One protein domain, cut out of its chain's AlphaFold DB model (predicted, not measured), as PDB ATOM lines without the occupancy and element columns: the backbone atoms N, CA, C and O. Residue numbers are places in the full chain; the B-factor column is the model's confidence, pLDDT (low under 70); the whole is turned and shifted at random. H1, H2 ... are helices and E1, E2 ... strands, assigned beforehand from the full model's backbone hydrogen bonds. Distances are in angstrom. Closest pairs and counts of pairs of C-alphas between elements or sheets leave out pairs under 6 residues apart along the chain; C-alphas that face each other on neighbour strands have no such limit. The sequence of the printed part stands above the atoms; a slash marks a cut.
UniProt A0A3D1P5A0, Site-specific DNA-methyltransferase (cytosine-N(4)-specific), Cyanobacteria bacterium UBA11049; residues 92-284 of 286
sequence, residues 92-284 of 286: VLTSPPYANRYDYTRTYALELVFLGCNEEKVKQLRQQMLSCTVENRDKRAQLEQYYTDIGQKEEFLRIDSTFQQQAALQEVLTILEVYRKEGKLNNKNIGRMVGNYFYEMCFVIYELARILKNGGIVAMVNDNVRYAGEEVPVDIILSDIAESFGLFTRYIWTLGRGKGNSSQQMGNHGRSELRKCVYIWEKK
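This is residues 92 to 284 of the 286 residues of the protein "Site-specific DNA-methyltransferase (cytosine-N(4)-specific)" of Cyanobacteria bacterium UBA11049 (UniProt A0A3D1P5A0). A twisted sheet of four strands has helices H7 and H8 packed over one face; H5 and H6 pack on H7 beyond, and H4 folds back on H5. H1, H2 and H3 make a small separate head away from the sheet, while the small strand hairpin E3 and E4 lies beside H6 and a low-confidence loop holds H9. The printed part has 193 residues with nine named helices and six named strands, in the order E1, H1, H2, H3, H4, H5, H6, H7, E2, E3, E4, H8, E5, H9, E6. The sheet runs E1, E2, E6, E5 and is mixed, and the class is mixed, helices and strands. The whole is compact, with a radius of gyration of the C-alphas of 17.4 A and spans of 47 by 42 by 34 A.

E1, residues 92 to 94, is an edge strand and the parallel neighbour of E2, residues 212 to 223, with N 92 and O 217 within hydrogen-bond range at 2.8 A. H1, residues 104 to 107, touches H3, residues 119 to 128, where the C-alphas of Thr 105 and Arg 126 are closest at 5.9 A. H2, residues 109 to 114, is close to H3 but not clearly touching, at 7.4 A between the C-alphas of Leu 112 and Val 122. H4, residues 140 to 149, and H5, residues 153 to 165, form a helical hairpin at a shallow tilt of 29 degrees, opposite ways, with the C-alphas of Tyr 147 and Lys 153 closest at 5.4 A. H6, residues 167 to 181, and H7, residues 190 to 211, form another, at a shallow tilt of 22 degrees, with the C-alphas of Leu 176 and Gly 191 closest at 5.3 A. H5 and H7 are the hubs, touching three helices each; they touch each other at a steep tilt of 50 degrees, with the C-alphas of Phe 163 and Tyr 199 closest at 6.1 A. E1, the helices H1 to H7 and E2 make a strand-helix-strand unit, two parallel neighbour strands with helices between. E2 bends by 114 degrees at residue 215 and runs on into E3, residues 225 to 227, which forms a hairpin with E4, residues 230 to 232; N 227 and O 230 are 2.9 A apart. H8, residues 234 to 244, and H7 lie on the same face of the four-stranded sheet, two layers, helices over one face, at heights of 8.8 A and 12.4 A over the sheet. E6, residues 276 to 283, is the antiparallel neighbour of E2, with N 218 and O 281 2.8 A apart, and of E5, residues 247 to 254, with N 253 and O 278 2.9 A apart. H9, residues 263 to 269, touches no helix. Every O i to N i+4 pair is within hydrogen-bond range in H2, H3, H4, H5, H6 and H8; H7 has 17 of 18, H9 has 1 of 3 and 1 of 4 O i to N i+3 pairs, and H1 is too short for an O i to N i+4 pair.

E1 begins at C-alpha 92, (-3.883, -8.973, -36.721). H7 is the longest helix, 31.4 A from C-alpha 190 at (12.035, 13.107, -46.678) to C-alpha 211; H6 measures 21.3 A, H5 18.4 A and H8 15.3 A. E2 measures 23.3 A, E6 23.1 A and E5 19.8 A. E6 ends at C-alpha 283, (4.601, -15.143, -32.085).

The C-alphas of Gly 151 and Gly 267 are the two farthest apart, at 50.8 A. The printed part has no cut. The link from H3 to H4, 11 residues, is long. The mean pLDDT of the printed part is 91.9, and residues 256 to 273, which include H9, are under 70.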
ATOM      1  N   VAL A  92      -3.899 -10.385 -36.326       98.38
ATOM      2  CA  VAL A  92      -3.883  -8.973 -36.721       98.38
ATOM      3  C   VAL A  92      -3.807  -8.892 -38.240       98.38
ATOM      4  O   VAL A  92      -2.837  -9.353 -38.834       98.38
ATOM      5  N   LEU A  93      -4.790  -8.249 -38.871       97.94
ATOM      6  CA  LEU A  93      -4.749  -7.881 -40.288       97.94
ATOM      7  C   LEU A  93      -4.634  -6.367 -40.406       97.94
ATOM      8  O   LEU A  93      -5.499  -5.644 -39.915       97.94
ATOM      9  N   THR A  94      -3.581  -5.871 -41.052       97.06
ATOM     10  CA  THR A  94      -3.365  -4.423 -41.141       97.06
ATOM     11  C   THR A  94      -2.661  -3.989 -42.421       97.06
ATOM     12  O   THR A  94      -1.994  -4.766 -43.098       97.06
ATOM     13  N   SER A  95      -2.814  -2.706 -42.742       95.88
ATOM     14  CA  SER A  95      -2.082  -2.001 -43.788       95.88
ATOM     15  C   SER A  95      -1.775  -0.595 -43.267       95.88
ATOM     16  O   SER A  95      -2.629   0.288 -43.401       95.88
ATOM     17  N   PRO A  96      -0.608  -0.359 -42.637       95.19
ATOM     18  CA  PRO A  96      -0.284   0.962 -42.105       95.19
ATOM     19  C   PRO A  96      -0.251   2.002 -43.237       95.19
ATOM     20  O   PRO A  96      -0.020   1.642 -44.391       95.19
ATOM     21  N   PRO A  97      -0.443   3.302 -42.964       93.56
ATOM     22  CA  PRO A  97      -0.182   4.333 -43.962       93.56
ATOM     23  C   PRO A  97       1.282   4.254 -44.420       93.56
ATOM     24  O   PRO A  97       2.202   4.338 -43.611       93.56
ATOM     25  N   TYR A  98       1.508   4.066 -45.717       93.38
ATOM     26  CA  TYR A  98       2.854   3.827 -46.248       93.38
ATOM     27  C   TYR A  98       3.724   5.082 -46.168       93.38
ATOM     28  O   TYR A  98       3.241   6.188 -46.406       93.38
ATOM     29  N   ALA A  99       5.027   4.915 -45.938       92.69
ATOM     30  CA  ALA A  99       6.020   5.990 -45.981       92.69
ATOM     31  C   ALA A  99       6.279   6.477 -47.417       92.69
ATOM     32  O   ALA A  99       7.388   6.379 -47.924       92.69
ATOM     33  N   ASN A 100       5.243   6.961 -48.106       89.31
ATOM     34  CA  ASN A 100       5.259   7.328 -49.522       89.31
ATOM     35  C   ASN A 100       4.795   8.775 -49.777       89.31
ATOM     36  O   ASN A 100       4.537   9.144 -50.923       89.31
ATOM     37  N   ARG A 101       4.721   9.610 -48.728       91.88
ATOM     38  CA  ARG A 101       4.239  11.005 -48.752       91.88
ATOM     39  C   ARG A 101       2.754  11.182 -49.071       91.88
ATOM     40  O   ARG A 101       2.333  12.303 -49.365       91.88
ATOM     41  N   TYR A 102       1.961  10.115 -49.029       90.38
ATOM     42  CA  TYR A 102       0.527  10.225 -49.242       90.38
ATOM     43  C   TYR A 102      -0.150  10.801 -47.995       90.38
ATOM     44  O   TYR A 102      -0.131  10.202 -46.921       90.38
ATOM     45  N   ASP A 103      -0.733  11.990 -48.138       91.50
ATOM     46  CA  ASP A 103      -1.491  12.644 -47.074       91.50
ATOM     47  C   ASP A 103      -2.982  12.319 -47.231       91.50
ATOM     48  O   ASP A 103      -3.702  12.916 -48.043       91.50
ATOM     49  N   TYR A 104      -3.445  11.353 -46.441       91.06
ATOM     50  CA  TYR A 104      -4.841  10.922 -46.428       91.06
ATOM     51  C   TYR A 104      -5.779  12.022 -45.918       91.06
ATOM     52  O   TYR A 104      -6.879  12.167 -46.441       91.06
ATOM     53  N   THR A 105      -5.331  12.862 -44.980       92.31
ATOM     54  CA  THR A 105      -6.147  13.979 -44.469       92.31
ATOM     55  C   THR A 105      -6.398  15.043 -45.527       92.31
ATOM     56  O   THR A 105      -7.448  15.676 -45.546       92.31
ATOM     57  N   ARG A 106      -5.439  15.227 -46.440       91.31
ATOM     58  CA  ARG A 106      -5.598  16.115 -47.591       91.31
ATOM     59  C   ARG A 106      -6.448  15.480 -48.687       91.31
ATOM     60  O   ARG A 106      -7.214  16.187 -49.331       91.31
ATOM     61  N   THR A 107      -6.289  14.177 -48.909       91.44
ATOM     62  CA  THR A 107      -7.049  13.430 -49.924       91.44
ATOM     63  C   THR A 107      -8.538  13.428 -49.602       91.44
ATOM     64  O   THR A 107      -9.336  13.719 -50.485       91.44
ATOM     65  N   TYR A 108      -8.885  13.184 -48.338       92.44
ATOM     66  CA  TYR A 108     -10.267  13.120 -47.859       92.44
ATOM     67  C   TYR A 108     -10.738  14.423 -47.205       92.44
ATOM     68  O   TYR A 108     -11.605  14.416 -46.336       92.44
ATOM     69  N   ALA A 109     -10.130  15.562 -47.549       90.38
ATOM     70  CA  ALA A 109     -10.433  16.824 -46.878       90.38
ATOM     71  C   ALA A 109     -11.907  17.232 -47.045       90.38
ATOM     72  O   ALA A 109     -12.496  17.764 -46.109       90.38
ATOM     73  N   LEU A 110     -12.509  16.970 -48.211       90.38
ATOM     74  CA  LEU A 110     -13.914  17.301 -48.468       90.38
ATOM     75  C   LEU A 110     -14.857  16.412 -47.655       90.38
ATOM     76  O   LEU A 110     -15.812  16.912 -47.073       90.38
ATOM     77  N   GLU A 111     -14.563  15.117 -47.572       94.12
ATOM     78  CA  GLU A 111     -15.303  14.145 -46.774       94.12
ATOM     79  C   GLU A 111     -15.189  14.467 -45.281       94.12
ATOM     80  O   GLU A 111     -16.189  14.469 -44.572       94.12
ATOM     81  N   LEU A 112     -13.991  14.818 -44.804       93.19
ATOM     82  CA  LEU A 112     -13.779  15.241 -43.421       93.19
ATOM     83  C   LEU A 112     -14.567  16.518 -43.099       93.19
ATOM     84  O   LEU A 112     -15.197  16.584 -42.046       93.19
ATOM     85  N   VAL A 113     -14.579  17.507 -44.000       92.38
ATOM     86  CA  VAL A 113     -15.384  18.732 -43.841       92.38
ATOM     87  C   VAL A 113     -16.880  18.421 -43.850       92.38
ATOM     88  O   VAL A 113     -17.613  18.954 -43.020       92.38
ATOM     89  N   PHE A 114     -17.334  17.530 -44.734       93.94
ATOM     90  CA  PHE A 114     -18.722  17.063 -44.758       93.94
ATOM     91  C   PHE A 114     -19.125  16.396 -43.434       93.94
ATOM     92  O   PHE A 114     -20.232  16.611 -42.948       93.94
ATOM     93  N   LEU A 115     -18.205  15.664 -42.803       93.75
ATOM     94  CA  LEU A 115     -18.372  15.064 -41.475       93.75
ATOM     95  C   LEU A 115     -18.157  16.056 -40.311       93.75
ATOM     96  O   LEU A 115     -18.061  15.643 -39.158       93.75
ATOM     97  N   GLY A 116     -18.068  17.361 -40.585       93.62
ATOM     98  CA  GLY A 116     -17.971  18.409 -39.566       93.62
ATOM     99  C   GLY A 116     -16.557  18.697 -39.052       93.62
ATOM    100  O   GLY A 116     -16.400  19.442 -38.084       93.62
ATOM    101  N   CYS A 117     -15.504  18.154 -39.674       94.06
ATOM    102  CA  CYS A 117     -14.134  18.527 -39.325       94.06
ATOM    103  C   CYS A 117     -13.801  19.922 -39.865       94.06
ATOM    104  O   CYS A 117     -13.886  20.184 -41.063       94.06
ATOM    105  N   ASN A 118     -13.343  20.807 -38.984       94.19
ATOM    106  CA  ASN A 118     -12.757  22.082 -39.385       94.19
ATOM    107  C   ASN A 118     -11.262  21.930 -39.726       94.19
ATOM    108  O   ASN A 118     -10.659  20.869 -39.545       94.19
ATOM    109  N   GLU A 119     -10.648  23.011 -40.207       92.31
ATOM    110  CA  GLU A 119      -9.233  23.029 -40.592       92.31
ATOM    111  C   GLU A 119      -8.301  22.553 -39.464       92.31
ATOM    112  O   GLU A 119      -7.409  21.733 -39.694       92.31
ATOM    113  N   GLU A 120      -8.526  23.026 -38.238       94.50
ATOM    114  CA  GLU A 120      -7.715  22.647 -37.080       94.50
ATOM    115  C   GLU A 120      -7.850  21.159 -36.755       94.50
ATOM    116  O   GLU A 120      -6.845  20.484 -36.528       94.50
ATOM    117  N   LYS A 121      -9.061  20.598 -36.839       94.31
ATOM    118  CA  LYS A 121      -9.279  19.165 -36.639       94.31
ATOM    119  C   LYS A 121      -8.579  18.335 -37.712       94.31
ATOM    120  O   LYS A 121      -7.957  17.330 -37.381       94.31
ATOM    121  N   VAL A 122      -8.601  18.765 -38.975       94.00
ATOM    122  CA  VAL A 122      -7.870  18.088 -40.063       94.00
ATOM    123  C   VAL A 122      -6.356  18.128 -39.819       94.00
ATOM    124  O   VAL A 122      -5.675  17.116 -39.992       94.00
ATOM    125  N   LYS A 123      -5.810  19.265 -39.362       93.31
ATOM    126  CA  LYS A 123      -4.390  19.374 -38.978       93.31
ATOM    127  C   LYS A 123      -4.046  18.458 -37.803       93.31
ATOM    128  O   LYS A 123      -2.998  17.818 -37.841       93.31
ATOM    129  N   GLN A 124      -4.913  18.372 -36.795       94.88
ATOM    130  CA  GLN A 124      -4.738  17.472 -35.651       94.88
ATOM    131  C   GLN A 124      -4.744  16.006 -36.089       94.88
ATOM    132  O   GLN A 124      -3.808  15.282 -35.762       94.88
ATOM    133  N   LEU A 125      -5.732  15.592 -36.892       94.94
ATOM    134  CA  LEU A 125      -5.807  14.235 -37.440       94.94
ATOM    135  C   LEU A 125      -4.524  13.877 -38.193       94.94
ATOM    136  O   LEU A 125      -3.974  12.799 -37.986       94.94
ATOM    137  N   ARG A 126      -3.984  14.809 -38.993       95.25
ATOM    138  CA  ARG A 126      -2.720  14.593 -39.709       95.25
ATOM    139  C   ARG A 126      -1.585  14.259 -38.751       95.25
ATOM    140  O   ARG A 126      -0.822  13.348 -39.036       95.25
ATOM    141  N   GLN A 127      -1.467  14.986 -37.639       96.00
ATOM    142  CA  GLN A 127      -0.401  14.750 -36.660       96.00
ATOM    143  C   GLN A 127      -0.635  13.495 -35.805       96.00
ATOM    144  O   GLN A 127       0.337  12.905 -35.350       96.00
ATOM    145  N   GLN A 128      -1.884  13.054 -35.629       95.06
ATOM    146  CA  GLN A 128      -2.209  11.803 -34.930       95.06
ATOM    147  C   GLN A 128      -1.866  10.553 -35.755       95.06
ATOM    148  O   GLN A 128      -1.483   9.534 -35.187       95.06
ATOM    149  N   MET A 129      -1.960  10.623 -37.088       95.00
ATOM    150  CA  MET A 129      -1.557   9.530 -37.983       95.00
ATOM    151  C   MET A 129      -0.070   9.203 -37.861       95.00
ATOM    152  O   MET A 129       0.728  10.099 -37.585       95.00
ATOM    153  N   LEU A 130       0.318   7.955 -38.157       96.88
ATOM    154  CA  LEU A 130       1.732   7.605 -38.328       96.88
ATOM    155  C   LEU A 130       2.413   8.537 -39.346       96.88
ATOM    156  O   LEU A 130       1.757   8.997 -40.282       96.88
ATOM    157  N   SER A 131       3.712   8.799 -39.174       96.25
ATOM    158  CA  SER A 131       4.490   9.768 -39.965       96.25
ATOM    159  C   SER A 131       4.689   9.400 -41.450       96.25
ATOM    160  O   SER A 131       5.800   9.180 -41.922       96.25
ATOM    161  N   CYS A 132       3.606   9.360 -42.229       91.88
ATOM    162  CA  CYS A 132       3.593   8.964 -43.637       91.88
ATOM    163  C   CYS A 132       3.748  10.137 -44.622       91.88
ATOM    164  O   CYS A 132       3.884   9.913 -45.828       91.88
ATOM    165  N   THR A 133       3.727  11.387 -44.138       93.88
ATOM    166  CA  THR A 133       3.917  12.604 -44.939       93.88
ATOM    167  C   THR A 133       4.968  13.546 -44.349       93.88
ATOM    168  O   THR A 133       5.225  13.581 -43.150       93.88
ATOM    169  N   VAL A 134       5.578  14.370 -45.207       95.12
ATOM    170  CA  VAL A 134       6.596  15.373 -44.831       95.12
ATOM    171  C   VAL A 134       6.068  16.462 -43.889       95.12
ATOM    172  O   VAL A 134       6.861  17.186 -43.282       95.12
ATOM    173  N   GLU A 135       4.745  16.564 -43.777       95.25
ATOM    174  CA  GLU A 135       4.024  17.462 -42.876       95.25
ATOM    175  C   GLU A 135       3.924  16.919 -41.441       95.25
ATOM    176  O   GLU A 135       3.608  17.677 -40.519       95.25
ATOM    177  N   ASN A 136       4.170  15.619 -41.230       96.56
ATOM    178  CA  ASN A 136       4.211  15.042 -39.892       96.56
ATOM    179  C   ASN A 136       5.415  15.576 -39.110       96.56
ATOM    180  O   ASN A 136       6.512  15.785 -39.648       96.56
ATOM    181  N   ARG A 137       5.181  15.823 -37.824       96.38
ATOM    182  CA  ARG A 137       6.194  16.244 -36.860       96.38
ATOM    183  C   ARG A 137       6.781  15.031 -36.149       96.38
ATOM    184  O   ARG A 137       6.211  13.948 -36.168       96.38
ATOM    185  N   ASP A 138       7.950  15.240 -35.559       97.00
ATOM    186  CA  ASP A 138       8.564  14.261 -34.669       97.00
ATOM    187  C   ASP A 138       7.697  14.049 -33.420       97.00
ATOM    188  O   ASP A 138       7.122  15.008 -32.898       97.00
ATOM    189  N   LYS A 139       7.596  12.790 -32.979       97.88
ATOM    190  CA  LYS A 139       6.799  12.371 -31.818       97.88
ATOM    191  C   LYS A 139       7.637  11.743 -30.705       97.88
ATOM    192  O   LYS A 139       7.060  11.226 -29.758       97.88
ATOM    193  N   ARG A 140       8.972  11.776 -30.780       97.81
ATOM    194  CA  ARG A 140       9.864  11.089 -29.826       97.81
ATOM    195  C   ARG A 140       9.596  11.511 -28.391       97.81
ATOM    196  O   ARG A 140       9.277  10.672 -27.564       97.81
ATOM    197  N   ALA A 141       9.622  12.818 -28.137       98.00
ATOM    198  CA  ALA A 141       9.369  13.361 -26.803       98.00
ATOM    199  C   ALA A 141       7.954  13.032 -26.291       98.00
ATOM    200  O   ALA A 141       7.762  12.798 -25.104       98.00
ATOM    201  N   GLN A 142       6.962  12.994 -27.188       97.69
ATOM    202  CA  GLN A 142       5.588  12.630 -26.827       97.69
ATOM    203  C   GLN A 142       5.485  11.149 -26.454       97.69
ATOM    204  O   GLN A 142       4.835  10.820 -25.469       97.69
ATOM    205  N   LEU A 143       6.144  10.270 -27.214       98.31
ATOM    206  CA  LEU A 143       6.194   8.833 -26.944       98.31
ATOM    207  C   LEU A 143       6.973   8.531 -25.660       98.31
ATOM    208  O   LEU A 143       6.506   7.735 -24.855       98.31
ATOM    209  N   GLU A 144       8.102   9.201 -25.427       98.50
ATOM    210  CA  GLU A 144       8.881   9.069 -24.188       98.50
ATOM    211  C   GLU A 144       8.052   9.447 -22.962       98.50
ATOM    212  O   GLU A 144       7.974   8.681 -21.996       98.50
ATOM    213  N   GLN A 145       7.398  10.610 -23.018       98.38
ATOM    214  CA  GLN A 145       6.529  11.066 -21.941       98.38
ATOM    215  C   GLN A 145       5.376  10.082 -21.730       98.38
ATOM    216  O   GLN A 145       5.150   9.643 -20.609       98.38
ATOM    217  N   TYR A 146       4.706   9.668 -22.808       98.12
ATOM    218  CA  TYR A 146       3.573   8.751 -22.733       98.12
ATOM    219  C   TYR A 146       3.949   7.402 -22.104       98.12
ATOM    220  O   TYR A 146       3.276   6.948 -21.181       98.12
ATOM    221  N   TYR A 147       5.045   6.780 -22.550       98.38
ATOM    222  CA  TYR A 147       5.522   5.516 -21.983       98.38
ATOM    223  C   TYR A 147       6.007   5.674 -20.539       98.38
ATOM    224  O   TYR A 147       5.832   4.762 -19.732       98.38
ATOM    225  N   THR A 148       6.568   6.831 -20.181       98.00
ATOM    226  CA  THR A 148       6.905   7.149 -18.787       98.00
ATOM    227  C   THR A 148       5.646   7.240 -17.923       98.00
ATOM    228  O   THR A 148       5.601   6.635 -16.853       98.00
ATOM    229  N   ASP A 149       4.606   7.920 -18.408       98.00
ATOM    230  CA  ASP A 149       3.351   8.140 -17.680       98.00
ATOM    231  C   ASP A 149       2.590   6.834 -17.410       98.00
ATOM    232  O   ASP A 149       1.981   6.679 -16.352       98.00
ATOM    233  N   ILE A 150       2.657   5.867 -18.331       96.69
ATOM    234  CA  ILE A 150       2.055   4.534 -18.150       96.69
ATOM    235  C   ILE A 150       2.980   3.541 -17.421       96.69
ATOM    236  O   ILE A 150       2.668   2.352 -17.357       96.69
ATOM    237  N   GLY A 151       4.122   3.996 -16.891       97.31
ATOM    238  CA  GLY A 151       5.060   3.160 -16.133       97.31
ATOM    239  C   GLY A 151       5.877   2.173 -16.976       97.31
ATOM    240  O   GLY A 151       6.418   1.215 -16.433       97.31
ATOM    241  N   GLN A 152       5.992   2.394 -18.289       97.38
ATOM    242  CA  GLN A 152       6.696   1.532 -19.250       97.38
ATOM    243  C   GLN A 152       7.971   2.185 -19.812       97.38
ATOM    244  O   GLN A 152       8.323   2.010 -20.980       97.38
ATOM    245  N   LYS A 153       8.697   2.941 -18.982       97.94
ATOM    246  CA  LYS A 153       9.931   3.628 -19.397       97.94
ATOM    247  C   LYS A 153      11.013   2.669 -19.919       97.94
ATOM    248  O   LYS A 153      11.686   2.992 -20.892       97.94
ATOM    249  N   GLU A 154      11.166   1.497 -19.308       98.31
ATOM    250  CA  GLU A 154      12.144   0.491 -19.758       98.31
ATOM    251  C   GLU A 154      11.822  -0.030 -21.165       98.31
ATOM    252  O   GLU A 154      12.716  -0.187 -21.996       98.31
ATOM    253  N   GLU A 155      10.537  -0.213 -21.477       98.12
ATOM    254  CA  GLU A 155      10.116  -0.635 -22.814       98.12
ATOM    255  C   GLU A 155      10.338   0.474 -23.841       98.12
ATOM    256  O   GLU A 155      10.817   0.198 -24.937       98.12
ATOM    257  N   PHE A 156      10.110   1.743 -23.479       98.62
ATOM    258  CA  PHE A 156      10.503   2.870 -24.332       98.62
ATOM    259  C   PHE A 156      12.001   2.837 -24.669       98.62
ATOM    260  O   PHE A 156      12.364   2.949 -25.840       98.62
ATOM    261  N   LEU A 157      12.871   2.638 -23.671       98.62
ATOM    262  CA  LEU A 157      14.321   2.564 -23.884       98.62
ATOM    263  C   LEU A 157      14.705   1.380 -24.776       98.62
ATOM    264  O   LEU A 157      15.565   1.513 -25.648       98.62
ATOM    265  N   ARG A 158      14.046   0.231 -24.597       98.50
ATOM    266  CA  ARG A 158      14.231  -0.942 -25.455       98.50
ATOM    267  C   ARG A 158      13.830  -0.648 -26.900       98.50
ATOM    268  O   ARG A 158      14.611  -0.935 -27.805       98.50
ATOM    269  N   ILE A 159      12.653  -0.061 -27.120       98.75
ATOM    270  CA  ILE A 159      12.139   0.282 -28.454       98.75
ATOM    271  C   ILE A 159      13.048   1.316 -29.137       98.75
ATOM    272  O   ILE A 159      13.387   1.149 -30.313       98.75
ATOM    273  N   ASP A 160      13.479   2.354 -28.411       98.62
ATOM    274  CA  ASP A 160      14.405   3.366 -28.934       98.62
ATOM    275  C   ASP A 160      15.741   2.730 -29.332       98.62
ATOM    276  O   ASP A 160      16.207   2.931 -30.454       98.62
ATOM    277  N   SER A 161      16.301   1.871 -28.476       98.56
ATOM    278  CA  SER A 161      17.529   1.123 -28.764       98.56
ATOM    279  C   SER A 161      17.403   0.255 -30.024       98.56
ATOM    280  O   SER A 161      18.276   0.314 -30.892       98.56
ATOM    281  N   THR A 162      16.293  -0.476 -30.194       98.62
ATOM    282  CA  THR A 162      16.027  -1.267 -31.410       98.62
ATOM    283  C   THR A 162      16.024  -0.396 -32.668       98.62
ATOM    284  O   THR A 162      16.613  -0.780 -33.676       98.62
ATOM    285  N   PHE A 163      15.433   0.804 -32.619       98.62
ATOM    286  CA  PHE A 163      15.497   1.739 -33.747       98.62
ATOM    287  C   PHE A 163      16.939   2.167 -34.069       98.62
ATOM    288  O   PHE A 163      17.330   2.177 -35.238       98.62
ATOM    289  N   GLN A 164      17.736   2.520 -33.052       98.31
ATOM    290  CA  GLN A 164      19.118   2.980 -33.257       98.31
ATOM    291  C   GLN A 164      20.021   1.875 -33.818       98.31
ATOM    292  O   GLN A 164      20.929   2.155 -34.597       98.31
ATOM    293  N   GLN A 165      19.771   0.623 -33.433       98.00
ATOM    294  CA  GLN A 165      20.591  -0.526 -33.816       98.00
ATOM    295  C   GLN A 165      20.221  -1.125 -35.179       98.00
ATOM    296  O   GLN A 165      20.960  -1.966 -35.689       98.00
ATOM    297  N   GLN A 166      19.117  -0.694 -35.799       98.38
ATOM    298  CA  GLN A 166      18.694  -1.231 -37.090       98.38
ATOM    299  C   GLN A 166      19.630  -0.749 -38.220       98.38
ATOM    300  O   GLN A 166      19.456   0.331 -38.786       98.38
ATOM    301  N   ALA A 167      20.618  -1.574 -38.571       98.00
ATOM    302  CA  ALA A 167      21.708  -1.209 -39.479       98.00
ATOM    303  C   ALA A 167      21.259  -0.764 -40.885       98.00
ATOM    304  O   ALA A 167      21.699   0.285 -41.358       98.00
ATOM    305  N   ALA A 168      20.365  -1.513 -41.538       97.81
ATOM    306  CA  ALA A 168      19.876  -1.189 -42.882       97.81
ATOM    307  C   ALA A 168      19.073   0.122 -42.897       97.81
ATOM    308  O   ALA A 168      19.184   0.925 -43.823       97.81
ATOM    309  N   LEU A 169      18.289   0.382 -41.848       98.12
ATOM    310  CA  LEU A 169      17.594   1.654 -41.688       98.12
ATOM    311  C   LEU A 169      18.581   2.811 -41.497       98.12
ATOM    312  O   LEU A 169      18.437   3.840 -42.156       98.12
ATOM    313  N   GLN A 170      19.579   2.658 -40.621       98.44
ATOM    314  CA  GLN A 170      20.572   3.713 -40.386       98.44
ATOM    315  C   GLN A 170      21.393   4.025 -41.647       98.44
ATOM    316  O   GLN A 170      21.692   5.194 -41.917       98.44
ATOM    317  N   GLU A 171      21.694   3.016 -42.467       98.12
ATOM    318  CA  GLU A 171      22.309   3.194 -43.786       98.12
ATOM    319  C   GLU A 171      21.421   4.044 -44.708       98.12
ATOM    320  O   GLU A 171      21.858   5.089 -45.200       98.12
ATOM    321  N   VAL A 172      20.144   3.672 -44.861       97.88
ATOM    322  CA  VAL A 172      19.168   4.433 -45.661       97.88
ATOM    323  C   VAL A 172      19.060   5.881 -45.177       97.88
ATOM    324  O   VAL A 172      19.101   6.812 -45.984       97.88
ATOM    325  N   LEU A 173      18.937   6.111 -43.865       98.19
ATOM    326  CA  LEU A 173      18.825   7.462 -43.305       98.19
ATOM    327  C   LEU A 173      20.083   8.298 -43.567       98.19
ATOM    328  O   LEU A 173      19.974   9.485 -43.889       98.19
ATOM    329  N   THR A 174      21.262   7.676 -43.503       98.38
ATOM    330  CA  THR A 174      22.540   8.324 -43.823       98.38
ATOM    331  C   THR A 174      22.594   8.750 -45.290       98.38
ATOM    332  O   THR A 174      22.924   9.902 -45.582       98.38
ATOM    333  N   ILE A 175      22.196   7.872 -46.219       97.88
ATOM    334  CA  ILE A 175      22.139   8.181 -47.658       97.88
ATOM    335  C   ILE A 175      21.159   9.327 -47.928       97.88
ATOM    336  O   ILE A 175      21.491  10.290 -48.628       97.88
ATOM    337  N   LEU A 176      19.962   9.276 -47.337       97.62
ATOM    338  CA  LEU A 176      18.959  10.329 -47.504       97.62
ATOM    339  C   LEU A 176      19.444  11.679 -46.956       97.62
ATOM    340  O   LEU A 176      19.138  12.718 -47.545       97.62
ATOM    341  N   GLU A 177      20.222  11.693 -45.873       98.12
ATOM    342  CA  GLU A 177      20.822  12.922 -45.345       98.12
ATOM    343  C   GLU A 177      21.912  13.485 -46.271       98.12
ATOM    344  O   GLU A 177      21.970  14.701 -46.481       98.12
ATOM    345  N   VAL A 178      22.730  12.628 -46.892       97.88
ATOM    346  CA  VAL A 178      23.672  13.047 -47.947       97.88
ATOM    347  C   VAL A 178      22.907  13.676 -49.112       97.88
ATOM    348  O   VAL A 178      23.189  14.810 -49.500       97.88
ATOM    349  N   TYR A 179      21.856  13.017 -49.603       97.25
ATOM    350  CA  TYR A 179      21.029  13.540 -50.693       97.25
ATOM    351  C   TYR A 179      20.319  14.846 -50.330       97.25
ATOM    352  O   TYR A 179      20.110  15.697 -51.201       97.25
ATOM    353  N   ARG A 180      19.957  15.038 -49.056       97.06
ATOM    354  CA  ARG A 180      19.417  16.307 -48.559       97.06
ATOM    355  C   ARG A 180      20.452  17.423 -48.674       97.06
ATOM    356  O   ARG A 180      20.115  18.490 -49.183       97.06
ATOM    357  N   LYS A 181      21.685  17.185 -48.211       97.31
ATOM    358  CA  LYS A 181      22.793  18.156 -48.264       97.31
ATOM    359  C   LYS A 181      23.181  18.507 -49.701       97.31
ATOM    360  O   LYS A 181      23.467  19.663 -49.985       97.31
ATOM    361  N   GLU A 182      23.116  17.536 -50.606       96.56
ATOM    362  CA  GLU A 182      23.398  17.709 -52.037       96.56
ATOM    363  C   GLU A 182      22.215  18.281 -52.843       96.56
ATOM    364  O   GLU A 182      22.344  18.512 -54.043       96.56
ATOM    365  N   GLY A 183      21.044  18.483 -52.226       95.31
ATOM    366  CA  GLY A 183      19.854  19.001 -52.914       95.31
ATOM    367  C   GLY A 183      19.203  18.026 -53.907       95.31
ATOM    368  O   GLY A 183      18.401  18.447 -54.737       95.31
ATOM    369  N   LYS A 184      19.509  16.724 -53.824       94.25
ATOM    370  CA  LYS A 184      18.954  15.672 -54.702       94.25
ATOM    371  C   LYS A 184      17.511  15.293 -54.357       94.25
ATOM    372  O   LYS A 184      16.788  14.745 -55.189       94.25
ATOM    373  N   LEU A 185      17.071  15.568 -53.128       93.94
ATOM    374  CA  LEU A 185      15.709  15.277 -52.685       93.94
ATOM    375  C   LEU A 185      14.714  16.316 -53.213       93.94
ATOM    376  O   LEU A 185      14.905  17.519 -53.059       93.94
ATOM    377  N   ASN A 186      13.562  15.858 -53.707       91.00
ATOM    378  CA  ASN A 186      12.464  16.754 -54.094       91.00
ATOM    379  C   ASN A 186      11.763  17.430 -52.892       91.00
ATOM    380  O   ASN A 186      10.897  18.286 -53.075       91.00
ATOM    381  N   ASN A 187      12.082  17.017 -51.663       94.75
ATOM    382  CA  ASN A 187      11.689  17.680 -50.428       94.75
ATOM    383  C   ASN A 187      12.719  17.366 -49.331       94.75
ATOM    384  O   ASN A 187      13.008  16.201 -49.058       94.75
ATOM    385  N   LYS A 188      13.232  18.407 -48.667       95.62
ATOM    386  CA  LYS A 188      14.269  18.292 -47.628       95.62
ATOM    387  C   LYS A 188      13.851  17.487 -46.388       95.62
ATOM    388  O   LYS A 188      14.716  17.041 -45.647       95.62
ATOM    389  N   ASN A 189      12.549  17.303 -46.160       96.44
ATOM    390  CA  ASN A 189      12.007  16.603 -44.995       96.44
ATOM    391  C   ASN A 189      11.816  15.094 -45.229       96.44
ATOM    392  O   ASN A 189      11.295  14.424 -44.342       96.44
ATOM    393  N   ILE A 190      12.197  14.545 -46.391       96.75
ATOM    394  CA  ILE A 190      12.035  13.107 -46.678       96.75
ATOM    395  C   ILE A 190      12.789  12.244 -45.669       96.75
ATOM    396  O   ILE A 190      12.172  11.357 -45.090       96.75
ATOM    397  N   GLY A 191      14.071  12.528 -45.408       97.19
ATOM    398  CA  GLY A 191      14.855  11.757 -44.435       97.19
ATOM    399  C   GLY A 191      14.208  11.752 -43.047       97.19
ATOM    400  O   GLY A 191      14.028  10.694 -42.453       97.19
ATOM    401  N   ARG A 192      13.733  12.920 -42.585       97.44
ATOM    402  CA  ARG A 192      12.985  13.048 -41.323       97.44
ATOM    403  C   ARG A 192      11.700  12.220 -41.322       97.44
ATOM    404  O   ARG A 192      11.438  11.519 -40.360       97.44
ATOM    405  N   MET A 193      10.894  12.305 -42.379       97.56
ATOM    406  CA  MET A 193       9.646  11.543 -42.479       97.56
ATOM    407  C   MET A 193       9.909  10.034 -42.457       97.56
ATOM    408  O   MET A 193       9.238   9.324 -41.720       97.56
ATOM    409  N   VAL A 194      10.893   9.551 -43.225       98.00
ATOM    410  CA  VAL A 194      11.278   8.132 -43.236       98.00
ATOM    411  C   VAL A 194      11.735   7.698 -41.841       98.00
ATOM    412  O   VAL A 194      11.226   6.709 -41.324       98.00
ATOM    413  N   GLY A 195      12.615   8.470 -41.196       98.31
ATOM    414  CA  GLY A 195      13.076   8.192 -39.833       98.31
ATOM    415  C   GLY A 195      11.930   8.139 -38.822       98.31
ATOM    416  O   GLY A 195      11.827   7.177 -38.070       98.31
ATOM    417  N   ASN A 196      11.026   9.120 -38.851       98.44
ATOM    418  CA  ASN A 196       9.865   9.155 -37.959       98.44
ATOM    419  C   ASN A 196       8.908   7.984 -38.211       98.44
ATOM    420  O   ASN A 196       8.391   7.412 -37.260       98.44
ATOM    421  N   TYR A 197       8.682   7.607 -39.473       98.56
ATOM    422  CA  TYR A 197       7.839   6.461 -39.808       98.56
ATOM    423  C   TYR A 197       8.369   5.174 -39.180       98.56
ATOM    424  O   TYR A 197       7.629   4.495 -38.476       98.56
ATOM    425  N   PHE A 198       9.646   4.851 -39.404       98.69
ATOM    426  CA  PHE A 198      10.232   3.637 -38.838       98.69
ATOM    427  C   PHE A 198      10.313   3.695 -37.317       98.69
ATOM    428  O   PHE A 198      10.049   2.689 -36.669       98.69
ATOM    429  N   TYR A 199      10.601   4.869 -36.749       98.81
ATOM    430  CA  TYR A 199      10.587   5.058 -35.304       98.81
ATOM    431  C   TYR A 199       9.221   4.718 -34.710       98.81
ATOM    432  O   TYR A 199       9.124   3.875 -33.829       98.81
ATOM    433  N   GLU A 200       8.151   5.308 -35.244       98.75
ATOM    434  CA  GLU A 200       6.784   5.044 -34.794       98.75
ATOM    435  C   GLU A 200       6.361   3.590 -35.062       98.75
ATOM    436  O   GLU A 200       5.662   2.992 -34.246       98.75
ATOM    437  N   MET A 201       6.822   2.982 -36.161       98.75
ATOM    438  CA  MET A 201       6.583   1.564 -36.437       98.75
ATOM    439  C   MET A 201       7.274   0.635 -35.435       98.75
ATOM    440  O   MET A 201       6.716  -0.424 -35.166       98.75
ATOM    441  N   CYS A 202       8.412   1.006 -34.832       98.81
ATOM    442  CA  CYS A 202       8.996   0.216 -33.744       98.81
ATOM    443  C   CYS A 202       8.011   0.081 -32.571       98.81
ATOM    444  O   CYS A 202       7.798  -1.026 -32.086       98.81
ATOM    445  N   PHE A 203       7.345   1.172 -32.177       98.81
ATOM    446  CA  PHE A 203       6.320   1.140 -31.125       98.81
ATOM    447  C   PHE A 203       5.116   0.297 -31.537       98.81
ATOM    448  O   PHE A 203       4.672  -0.555 -30.775       98.81
ATOM    449  N   VAL A 204       4.614   0.482 -32.763       98.75
ATOM    450  CA  VAL A 204       3.487  -0.318 -33.267       98.75
ATOM    451  C   VAL A 204       3.827  -1.806 -33.239       98.75
ATOM    452  O   VAL A 204       3.054  -2.591 -32.707       98.75
ATOM    453  N   ILE A 205       4.976  -2.209 -33.780       98.81
ATOM    454  CA  ILE A 205       5.363  -3.623 -33.876       98.81
ATOM    455  C   ILE A 205       5.619  -4.221 -32.491       98.81
ATOM    456  O   ILE A 205       5.181  -5.344 -32.241       98.81
ATOM    457  N   TYR A 206       6.258  -3.474 -31.585       98.81
ATOM    458  CA  TYR A 206       6.420  -3.884 -30.190       98.81
ATOM    459  C   TYR A 206       5.063  -4.187 -29.540       98.81
ATOM    460  O   TYR A 206       4.858  -5.267 -28.983       98.81
ATOM    461  N   GLU A 207       4.101  -3.273 -29.676       98.75
ATOM    462  CA  GLU A 207       2.774  -3.464 -29.099       98.75
ATOM    463  C   GLU A 207       2.003  -4.607 -29.768       98.75
ATOM    464  O   GLU A 207       1.357  -5.391 -29.074       98.75
ATOM    465  N   LEU A 208       2.115  -4.771 -31.092       98.56
ATOM    466  CA  LEU A 208       1.539  -5.921 -31.797       98.56
ATOM    467  C   LEU A 208       2.105  -7.243 -31.257       98.56
ATOM    468  O   LEU A 208       1.346  -8.173 -30.984       98.56
ATOM    469  N   ALA A 209       3.420  -7.326 -31.039       98.44
ATOM    470  CA  ALA A 209       4.050  -8.505 -30.453       98.44
ATOM    471  C   ALA A 209       3.566  -8.772 -29.017       98.44
ATOM    472  O   ALA A 209       3.343  -9.924 -28.628       98.44
ATOM    473  N   ARG A 210       3.350  -7.714 -28.226       98.12
ATOM    474  CA  ARG A 210       2.858  -7.808 -26.846       98.12
ATOM    475  C   ARG A 210       1.418  -8.319 -26.775       98.12
ATOM    476  O   ARG A 210       1.139  -9.231 -25.994       98.12
ATOM    477  N   ILE A 211       0.509  -7.764 -27.579       98.19
ATOM    478  CA  ILE A 211      -0.924  -8.105 -27.536       98.19
ATOM    479  C   ILE A 211      -1.241  -9.459 -28.174       98.19
ATOM    480  O   ILE A 211      -2.274 -10.047 -27.855       98.19
ATOM    481  N   LEU A 212      -0.378  -9.973 -29.055       98.31
ATOM    482  CA  LEU A 212      -0.573 -11.286 -29.662       98.31
ATOM    483  C   LEU A 212      -0.453 -12.414 -28.635       98.31
ATOM    484  O   LEU A 212       0.458 -12.431 -27.801       98.31
ATOM    485  N   LYS A 213      -1.349 -13.397 -28.731       97.88
ATOM    486  CA  LYS A 213      -1.216 -14.697 -28.062       97.88
ATOM    487  C   LYS A 213      -0.039 -15.482 -28.643       97.88
ATOM    488  O   LYS A 213       0.410 -15.223 -29.759       97.88
ATOM    489  N   ASN A 214       0.444 -16.471 -27.898       96.88
ATOM    490  CA  ASN A 214       1.387 -17.458 -28.425       96.88
ATOM    491  C   ASN A 214       0.768 -18.173 -29.638       96.88
ATOM    492  O   ASN A 214      -0.390 -18.580 -29.582       96.88
ATOM    493  N   GLY A 215       1.518 -18.295 -30.732       96.56
ATOM    494  CA  GLY A 215       1.018 -18.785 -32.024       96.56
ATOM    495  C   GLY A 215       0.184 -17.767 -32.812       96.56
ATOM    496  O   GLY A 215      -0.271 -18.072 -33.913       96.56
ATOM    497  N   GLY A 216      -0.034 -16.565 -32.272       97.69
ATOM    498  CA  GLY A 216      -0.777 -15.504 -32.941       97.69
ATOM    499  C   GLY A 216      -0.006 -14.905 -34.118       97.69
ATOM    500  O   GLY A 216       1.229 -14.893 -34.127       97.69
ATOM    501  N   ILE A 217      -0.736 -14.403 -35.116       98.38
ATOM    502  CA  ILE A 217      -0.172 -13.989 -36.410       98.38
ATOM    503  C   ILE A 217      -0.481 -12.516 -36.705       98.38
ATOM    504  O   ILE A 217      -1.605 -12.054 -36.513       98.38
ATOM    505  N   VAL A 218       0.500 -11.795 -37.254       98.62
ATOM    506  CA  VAL A 218       0.299 -10.515 -37.948       98.62
ATOM    507  C   VAL A 218       0.407 -10.739 -39.453       98.62
ATOM    508  O   VAL A 218       1.438 -11.195 -39.942       98.62
ATOM    509  N   ALA A 219      -0.634 -10.361 -40.190       98.31
ATOM    510  CA  ALA A 219      -0.611 -10.167 -41.633       98.31
ATOM    511  C   ALA A 219      -0.586  -8.661 -41.940       98.31
ATOM    512  O   ALA A 219      -1.594  -7.961 -41.789       98.31
ATOM    513  N   MET A 220       0.570  -8.150 -42.365       97.75
ATOM    514  CA  MET A 220       0.768  -6.730 -42.671       97.75
ATOM    515  C   MET A 220       0.967  -6.510 -44.169       97.75
ATOM    516  O   MET A 220       1.925  -7.005 -44.753       97.75
ATOM    517  N   VAL A 221       0.090  -5.723 -44.786       96.50
ATOM    518  CA  VAL A 221       0.210  -5.310 -46.190       96.50
ATOM    519  C   VAL A 221       0.947  -3.980 -46.266       96.50
ATOM    520  O   VAL A 221       0.476  -2.977 -45.728       96.50
ATOM    521  N   ASN A 222       2.099  -3.948 -46.933       93.75
ATOM    522  CA  ASN A 222       2.890  -2.728 -47.081       93.75
ATOM    523  C   ASN A 222       3.787  -2.790 -48.336       93.75
ATOM    524  O   ASN A 222       4.036  -3.858 -48.899       93.75
ATOM    525  N   ASP A 223       4.236  -1.626 -48.801       90.50
ATOM    526  CA  ASP A 223       5.020  -1.465 -50.028       90.50
ATOM    527  C   ASP A 223       6.439  -0.976 -49.687       90.50
ATOM    528  O   ASP A 223       6.610  -0.067 -48.869       90.50
ATOM    529  N   ASN A 224       7.452  -1.484 -50.397       93.00
ATOM    530  CA  ASN A 224       8.753  -0.817 -50.435       93.00
ATOM    531  C   ASN A 224       8.615   0.542 -51.124       93.00
ATOM    532  O   ASN A 224       7.814   0.732 -52.049       93.00
ATOM    533  N   VAL A 225       9.416   1.505 -50.679       92.75
ATOM    534  CA  VAL A 225       9.365   2.883 -51.177       92.75
ATOM    535  C   VAL A 225      10.704   3.290 -51.765       92.75
ATOM    536  O   VAL A 225      11.716   2.624 -51.576       92.75
ATOM    537  N   ARG A 226      10.707   4.381 -52.533       91.31
ATOM    538  CA  ARG A 226      11.916   4.897 -53.173       91.31
ATOM    539  C   ARG A 226      11.972   6.410 -53.120       91.31
ATOM    540  O   ARG A 226      10.983   7.080 -53.431       91.31
ATOM    541  N   TYR A 227      13.159   6.935 -52.832       92.56
ATOM    542  CA  TYR A 227      13.431   8.365 -52.784       92.56
ATOM    543  C   TYR A 227      14.742   8.704 -53.487       92.56
ATOM    544  O   TYR A 227      15.801   8.236 -53.097       92.56
ATOM    545  N   ALA A 228      14.666   9.547 -54.523       88.94
ATOM    546  CA  ALA A 228      15.828   9.978 -55.315       88.94
ATOM    547  C   ALA A 228      16.679   8.805 -55.852       88.94
ATOM    548  O   ALA A 228      17.901   8.880 -55.894       88.94
ATOM    549  N   GLY A 229      16.017   7.720 -56.266       85.81
ATOM    550  CA  GLY A 229      16.673   6.496 -56.734       85.81
ATOM    551  C   GLY A 229      16.978   5.471 -55.639       85.81
ATOM    552  O   GLY A 229      17.019   4.289 -55.965       85.81
ATOM    553  N   GLU A 230      17.077   5.890 -54.373       89.88
ATOM    554  CA  GLU A 230      17.371   5.010 -53.235       89.88
ATOM    555  C   GLU A 230      16.142   4.186 -52.845       89.88
ATOM    556  O   GLU A 230      15.071   4.751 -52.587       89.88
ATOM    557  N   GLU A 231      16.271   2.860 -52.838       92.44
ATOM    558  CA  GLU A 231      15.207   1.966 -52.384       92.44
ATOM    559  C   GLU A 231      15.255   1.833 -50.864       92.44
ATOM    560  O   GLU A 231      16.299   1.609 -50.270       92.44
ATOM    561  N   VAL A 232      14.093   1.937 -50.234       95.38
ATOM    562  CA  VAL A 232      13.928   1.685 -48.809       95.38
ATOM    563  C   VAL A 232      13.272   0.310 -48.669       95.38
ATOM    564  O   VAL A 232      12.081   0.185 -48.993       95.38
ATOM    565  N   PRO A 233      14.007  -0.728 -48.221       95.38
ATOM    566  CA  PRO A 233      13.485  -2.083 -48.070       95.38
ATOM    567  C   PRO A 233      12.631  -2.194 -46.801       95.38
ATOM    568  O   PRO A 233      13.030  -2.791 -45.801       95.38
ATOM    569  N   VAL A 234      11.453  -1.565 -46.833       97.12
ATOM    570  CA  VAL A 234      10.497  -1.509 -45.716       97.12
ATOM    571  C   VAL A 234      10.170  -2.910 -45.210       97.12
ATOM    572  O   VAL A 234      10.089  -3.128 -44.007       97.12
ATOM    573  N   ASP A 235      10.016  -3.860 -46.123       95.69
ATOM    574  CA  ASP A 235       9.696  -5.244 -45.815       95.69
ATOM    575  C   ASP A 235      10.721  -5.945 -44.928       95.69
ATOM    576  O   ASP A 235      10.355  -6.542 -43.915       95.69
ATOM    577  N   ILE A 236      12.000  -5.832 -45.278       96.81
ATOM    578  CA  ILE A 236      13.096  -6.442 -44.522       96.81
ATOM    579  C   ILE A 236      13.305  -5.691 -43.207       96.81
ATOM    580  O   ILE A 236      13.389  -6.325 -42.160       96.81
ATOM    581  N   ILE A 237      13.316  -4.353 -43.241       98.44
ATOM    582  CA  ILE A 237      13.545  -3.529 -42.045       98.44
ATOM    583  C   ILE A 237      12.463  -3.784 -40.988       98.44
ATOM    584  O   ILE A 237      12.782  -4.020 -39.828       98.44
ATOM    585  N   LEU A 238      11.180  -3.758 -41.368       98.56
ATOM    586  CA  LEU A 238      10.097  -3.986 -40.408       98.56
ATOM    587  C   LEU A 238      10.060  -5.435 -39.903       98.56
ATOM    588  O   LEU A 238       9.699  -5.655 -38.752       98.56
ATOM    589  N   SER A 239      10.444  -6.408 -40.734       98.38
ATOM    590  CA  SER A 239      10.509  -7.815 -40.321       98.38
ATOM    591  C   SER A 239      11.639  -8.073 -39.319       98.38
ATOM    592  O   SER A 239      11.423  -8.754 -38.323       98.38
ATOM    593  N   ASP A 240      12.805  -7.457 -39.509       98.50
ATOM    594  CA  ASP A 240      13.921  -7.522 -38.553       98.50
ATOM    595  C   ASP A 240      13.585  -6.836 -37.211       98.50
ATOM    596  O   ASP A 240      13.866  -7.358 -36.127       98.50
ATOM    597  N   ILE A 241      12.867  -5.706 -37.262       98.69
ATOM    598  CA  ILE A 241      12.312  -5.055 -36.064       98.69
ATOM    599  C   ILE A 241      11.313  -5.982 -35.350       98.69
ATOM    600  O   ILE A 241      11.345  -6.095 -34.124       98.69
ATOM    601  N   ALA A 242      10.438  -6.670 -36.091       98.44
ATOM    602  CA  ALA A 242       9.496  -7.630 -35.516       98.44
ATOM    603  C   ALA A 242      10.212  -8.784 -34.797       98.44
ATOM    604  O   ALA A 242       9.809  -9.169 -33.696       98.44
ATOM    605  N   GLU A 243      11.310  -9.281 -35.365       98.19
ATOM    606  CA  GLU A 243      12.146 -10.314 -34.746       98.19
ATOM    607  C   GLU A 243      12.817  -9.834 -33.456       98.19
ATOM    608  O   GLU A 243      12.818 -10.551 -32.452       98.19
ATOM    609  N   SER A 244      13.267  -8.576 -33.422       98.12
ATOM    610  CA  SER A 244      13.808  -7.930 -32.213       98.12
ATOM    611  C   SER A 244      12.790  -7.839 -31.059       98.12
ATOM    612  O   SER A 244      13.162  -7.766 -29.880       98.12
ATOM    613  N   PHE A 245      11.493  -7.897 -31.374       98.00
ATOM    614  CA  PHE A 245      10.397  -7.908 -30.401       98.00
ATOM    615  C   PHE A 245       9.785  -9.297 -30.164       98.00
ATOM    616  O   PHE A 245       8.743  -9.414 -29.521       98.00
ATOM    617  N   GLY A 246      10.464 -10.365 -30.591       96.44
ATOM    618  CA  GLY A 246      10.098 -11.747 -30.261       96.44
ATOM    619  C   GLY A 246       9.066 -12.382 -31.194       96.44
ATOM    620  O   GLY A 246       8.566 -13.471 -30.898       96.44
ATOM    621  N   LEU A 247       8.758 -11.738 -32.321       97.94
ATOM    622  CA  LEU A 247       8.081 -12.394 -33.437       97.94
ATOM    623  C   LEU A 247       9.103 -13.161 -34.287       97.94
ATOM    624  O   LEU A 247      10.310 -13.080 -34.072       97.94
ATOM    625  N   PHE A 248       8.629 -13.936 -35.251       97.25
ATOM    626  CA  PHE A 248       9.474 -14.477 -36.309       97.25
ATOM    627  C   PHE A 248       8.807 -14.309 -37.666       97.25
ATOM    628  O   PHE A 248       7.583 -14.415 -37.795       97.25
ATOM    629  N   THR A 249       9.617 -14.059 -38.690       97.69
ATOM    630  CA  THR A 249       9.121 -13.866 -40.051       97.69
ATOM    631  C   THR A 249       8.864 -15.212 -40.712       97.69
ATOM    632  O   THR A 249       9.796 -15.923 -41.080       97.69
ATOM    633  N   ARG A 250       7.591 -15.574 -40.905       96.06
ATOM    634  CA  ARG A 250       7.239 -16.783 -41.666       96.06
ATOM    635  C   ARG A 250       7.462 -16.579 -43.150       96.06
ATOM    636  O   ARG A 250       8.067 -17.415 -43.813       96.06
ATOM    637  N   TYR A 251       6.909 -15.484 -43.663       95.44
ATOM    638  CA  TYR A 251       6.892 -15.182 -45.083       95.44
ATOM    639  C   TYR A 251       6.904 -13.677 -45.316       95.44
ATOM    640  O   TYR A 251       6.253 -12.913 -44.604       95.44
ATOM    641  N   ILE A 252       7.570 -13.281 -46.394       95.50
ATOM    642  CA  ILE A 252       7.361 -11.999 -47.060       95.50
ATOM    643  C   ILE A 252       6.839 -12.348 -48.452       95.50
ATOM    644  O   ILE A 252       7.608 -12.679 -49.356       95.50
ATOM    645  N   TRP A 253       5.517 -12.365 -48.613       92.31
ATOM    646  CA  TRP A 253       4.905 -12.669 -49.904       92.31
ATOM    647  C   TRP A 253       4.961 -11.455 -50.804       92.31
ATOM    648  O   TRP A 253       4.456 -10.399 -50.442       92.31
ATOM    649  N   THR A 254       5.526 -11.616 -51.995       88.88
ATOM    650  CA  THR A 254       5.589 -10.562 -53.004       88.88
ATOM    651  C   THR A 254       4.479 -10.753 -54.033       88.88
ATOM    652  O   THR A 254       4.189 -11.865 -54.479       88.88
ATOM    653  N   LEU A 255       3.829  -9.663 -54.436       79.31
ATOM    654  CA  LEU A 255       2.878  -9.719 -55.545       79.31
ATOM    655  C   LEU A 255       3.633  -9.894 -56.870       79.31
ATOM    656  O   LEU A 255       4.547  -9.131 -57.173       79.31
ATOM    657  N   GLY A 256       3.192 -10.845 -57.704       67.38
ATOM    658  CA  GLY A 256       3.837 -11.187 -58.986       67.38
ATOM    659  C   GLY A 256       3.849 -10.078 -60.052       67.38
ATOM    660  O   GLY A 256       4.431 -10.256 -61.118       67.38
ATOM    661  N   ARG A 257       3.209  -8.932 -59.790       63.09
ATOM    662  CA  ARG A 257       3.404  -7.679 -60.533       63.09
ATOM    663  C   ARG A 257       3.696  -6.567 -59.527       63.09
ATOM    664  O   ARG A 257       2.807  -6.202 -58.752       63.09
ATOM    665  N   GLY A 258       4.911  -6.018 -59.554       56.41
ATOM    666  CA  GLY A 258       5.281  -4.894 -58.699       56.41
ATOM    667  C   GLY A 258       4.530  -3.605 -59.053       56.41
ATOM    668  O   GLY A 258       3.816  -3.502 -60.057       56.41
ATOM    669  N   LYS A 259       4.683  -2.571 -58.219       51.41
ATOM    670  CA  LYS A 259       4.264  -1.212 -58.599       51.41
ATOM    671  C   LYS A 259       5.302  -0.663 -59.581       51.41
ATOM    672  O   LYS A 259       6.500  -0.735 -59.319       51.41
ATOM    673  N   GLY A 260       4.853  -0.078 -60.691       51.53
ATOM    674  CA  GLY A 260       5.719   0.827 -61.445       51.53
ATOM    675  C   GLY A 260       6.097   2.030 -60.574       51.53
ATOM    676  O   GLY A 260       5.297   2.458 -59.738       51.53
ATOM    677  N   ASN A 261       7.301   2.572 -60.769       51.41
ATOM    678  CA  ASN A 261       7.732   3.820 -60.132       51.41
ATOM    679  C   ASN A 261       6.706   4.943 -60.382       51.41
ATOM    680  O   ASN A 261       5.989   4.933 -61.386       51.41
ATOM    681  N   SER A 262       6.639   5.943 -59.493       51.78
ATOM    682  CA  SER A 262       5.835   7.137 -59.778       51.78
ATOM    683  C   SER A 262       6.298   7.759 -61.101       51.78
ATOM    684  O   SER A 262       7.487   7.728 -61.429       51.78
ATOM    685  N   SER A 263       5.377   8.344 -61.870       53.44
ATOM    686  CA  SER A 263       5.698   8.946 -63.175       53.44
ATOM    687  C   SER A 263       6.830   9.982 -63.095       53.44
ATOM    688  O   SER A 263       7.598  10.130 -64.041       53.44
ATOM    689  N   GLN A 264       6.969  10.641 -61.940       51.28
ATOM    690  CA  GLN A 264       8.029  11.598 -61.619       51.28
ATOM    691  C   GLN A 264       9.410  10.935 -61.458       51.28
ATOM    692  O   GLN A 264      10.416  11.531 -61.824       51.28
ATOM    693  N   GLN A 265       9.476   9.713 -60.922       49.81
ATOM    694  CA  GLN A 265      10.725   8.958 -60.746       49.81
ATOM    695  C   GLN A 265      11.130   8.203 -62.021       49.81
ATOM    696  O   GLN A 265      12.317   8.098 -62.319       49.81
ATOM    697  N   MET A 266      10.152   7.735 -62.808       50.19
ATOM    698  CA  MET A 266      10.394   7.006 -64.062       50.19
ATOM    699  C   MET A 266      11.202   7.811 -65.088       50.19
ATOM    700  O   MET A 266      11.976   7.219 -65.833       50.19
ATOM    701  N   GLY A 267      11.026   9.138 -65.128       51.41
ATOM    702  CA  GLY A 267      11.740  10.011 -66.065       51.41
ATOM    703  C   GLY A 267      13.231  10.173 -65.757       51.41
ATOM    704  O   GLY A 267      14.019  10.310 -66.685       51.41
ATOM    705  N   ASN A 268      13.620  10.110 -64.478       54.34
ATOM    706  CA  ASN A 268      14.983  10.438 -64.037       54.34
ATOM    707  C   ASN A 268      15.815   9.215 -63.616       54.34
ATOM    708  O   ASN A 268      17.035   9.267 -63.704       54.34
ATOM    709  N   HIS A 269      15.182   8.130 -63.151       55.62
ATOM    710  CA  HIS A 269      15.883   6.995 -62.524       55.62
ATOM    711  C   HIS A 269      15.545   5.628 -63.144       55.62
ATOM    712  O   HIS A 269      15.923   4.590 -62.606       55.62
ATOM    713  N   GLY A 270      14.823   5.607 -64.270       53.06
ATOM    714  CA  GLY A 270      14.435   4.371 -64.950       53.06
ATOM    715  C   GLY A 270      13.315   3.588 -64.249       53.06
ATOM    716  O   GLY A 270      12.705   4.026 -63.264       53.06
ATOM    717  N   ARG A 271      12.987   2.417 -64.807       51.41
ATOM    718  CA  ARG A 271      11.945   1.519 -64.296       51.41
ATOM    719  C   ARG A 271      12.598   0.350 -63.564       51.41
ATOM    720  O   ARG A 271      13.197  -0.509 -64.194       51.41
ATOM    721  N   SER A 272      12.408   0.302 -62.257       58.50
ATOM    722  CA  SER A 272      12.631  -0.889 -61.438       58.50
ATOM    723  C   SER A 272      11.363  -1.127 -60.633       58.50
ATOM    724  O   SER A 272      10.730  -0.168 -60.185       58.50
ATOM    725  N   GLU A 273      10.948  -2.378 -60.510       63.22
ATOM    726  CA  GLU A 273       9.726  -2.707 -59.784       63.22
ATOM    727  C   GLU A 273       9.984  -2.662 -58.280       63.22
ATOM    728  O   GLU A 273      10.909  -3.301 -57.792       63.22
ATOM    729  N   LEU A 274       9.165  -1.898 -57.553       76.06
ATOM    730  CA  LEU A 274       9.167  -1.931 -56.094       76.06
ATOM    731  C   LEU A 274       8.302  -3.094 -55.618       76.06
ATOM    732  O   LEU A 274       7.188  -3.302 -56.127       76.06
ATOM    733  N   ARG A 275       8.821  -3.834 -54.634       80.38
ATOM    734  CA  ARG A 275       8.112  -4.957 -54.026       80.38
ATOM    735  C   ARG A 275       6.883  -4.450 -53.278       80.38
ATOM    736  O   ARG A 275       6.960  -3.530 -52.466       80.38
ATOM    737  N   LYS A 276       5.747  -5.066 -53.590       83.69
ATOM    738  CA  LYS A 276       4.528  -4.983 -52.790       83.69
ATOM    739  C   LYS A 276       4.405  -6.270 -52.023       83.69
ATOM    740  O   LYS A 276       4.459  -7.337 -52.648       83.69
ATOM    741  N   CYS A 277       4.236  -6.157 -50.720       89.44
ATOM    742  CA  CYS A 277       4.456  -7.282 -49.851       89.44
ATOM    743  C   CYS A 277       3.308  -7.486 -48.867       89.44
ATOM    744  O   CYS A 277       2.644  -6.544 -48.431       89.44
ATOM    745  N   VAL A 278       3.113  -8.748 -48.501       94.69
ATOM    746  CA  VAL A 278       2.372  -9.144 -47.309       94.69
ATOM    747  C   VAL A 278       3.362  -9.821 -46.370       94.69
ATOM    748  O   VAL A 278       3.946 -10.850 -46.719       94.69
ATOM    749  N   TYR A 279       3.583  -9.219 -45.207       95.50
ATOM    750  CA  TYR A 279       4.440  -9.752 -44.154       95.50
ATOM    751  C   TYR A 279       3.598 -10.658 -43.277       95.50
ATOM    752  O   TYR A 279       2.542 -10.236 -42.803       95.50
ATOM    753  N   ILE A 280       4.062 -11.884 -43.072       98.06
ATOM    754  CA  ILE A 280       3.448 -12.831 -42.151       98.06
ATOM    755  C   ILE A 280       4.430 -13.043 -41.005       98.06
ATOM    756  O   ILE A 280       5.429 -13.751 -41.161       98.06
ATOM    757  N   TRP A 281       4.141 -12.421 -39.867       98.50
ATOM    758  CA  TRP A 281       4.889 -12.602 -38.623       98.50
ATOM    759  C   TRP A 281       4.078 -13.458 -37.658       98.50
ATOM    760  O   TRP A 281       2.858 -13.328 -37.596       98.50
ATOM    761  N   GLU A 282       4.739 -14.315 -36.891       98.06
ATOM    762  CA  GLU A 282       4.089 -15.156 -35.884       98.06
ATOM    763  C   GLU A 282       4.809 -15.028 -34.538       98.06
ATOM    764  O   GLU A 282       6.029 -14.863 -34.478       98.06
ATOM    765  N   LYS A 283       4.050 -15.072 -33.441       97.31
ATOM    766  CA  LYS A 283       4.601 -15.143 -32.085       97.31
ATOM    767  C   LYS A 283       4.858 -16.601 -31.729       97.31
ATOM    768  O   LYS A 283       3.946 -17.416 -31.815       97.31
ATOM    769  N   LYS A 284       6.082 -16.943 -31.317       88.31
ATOM    770  CA  LYS A 284       6.440 -18.339 -31.006       88.31
ATOM    771  C   LYS A 284       5.514 -18.936 -29.941       88.31
ATOM    772  O   LYS A 284       5.162 -18.272 -28.967       88.31
TER     773      LYS A 284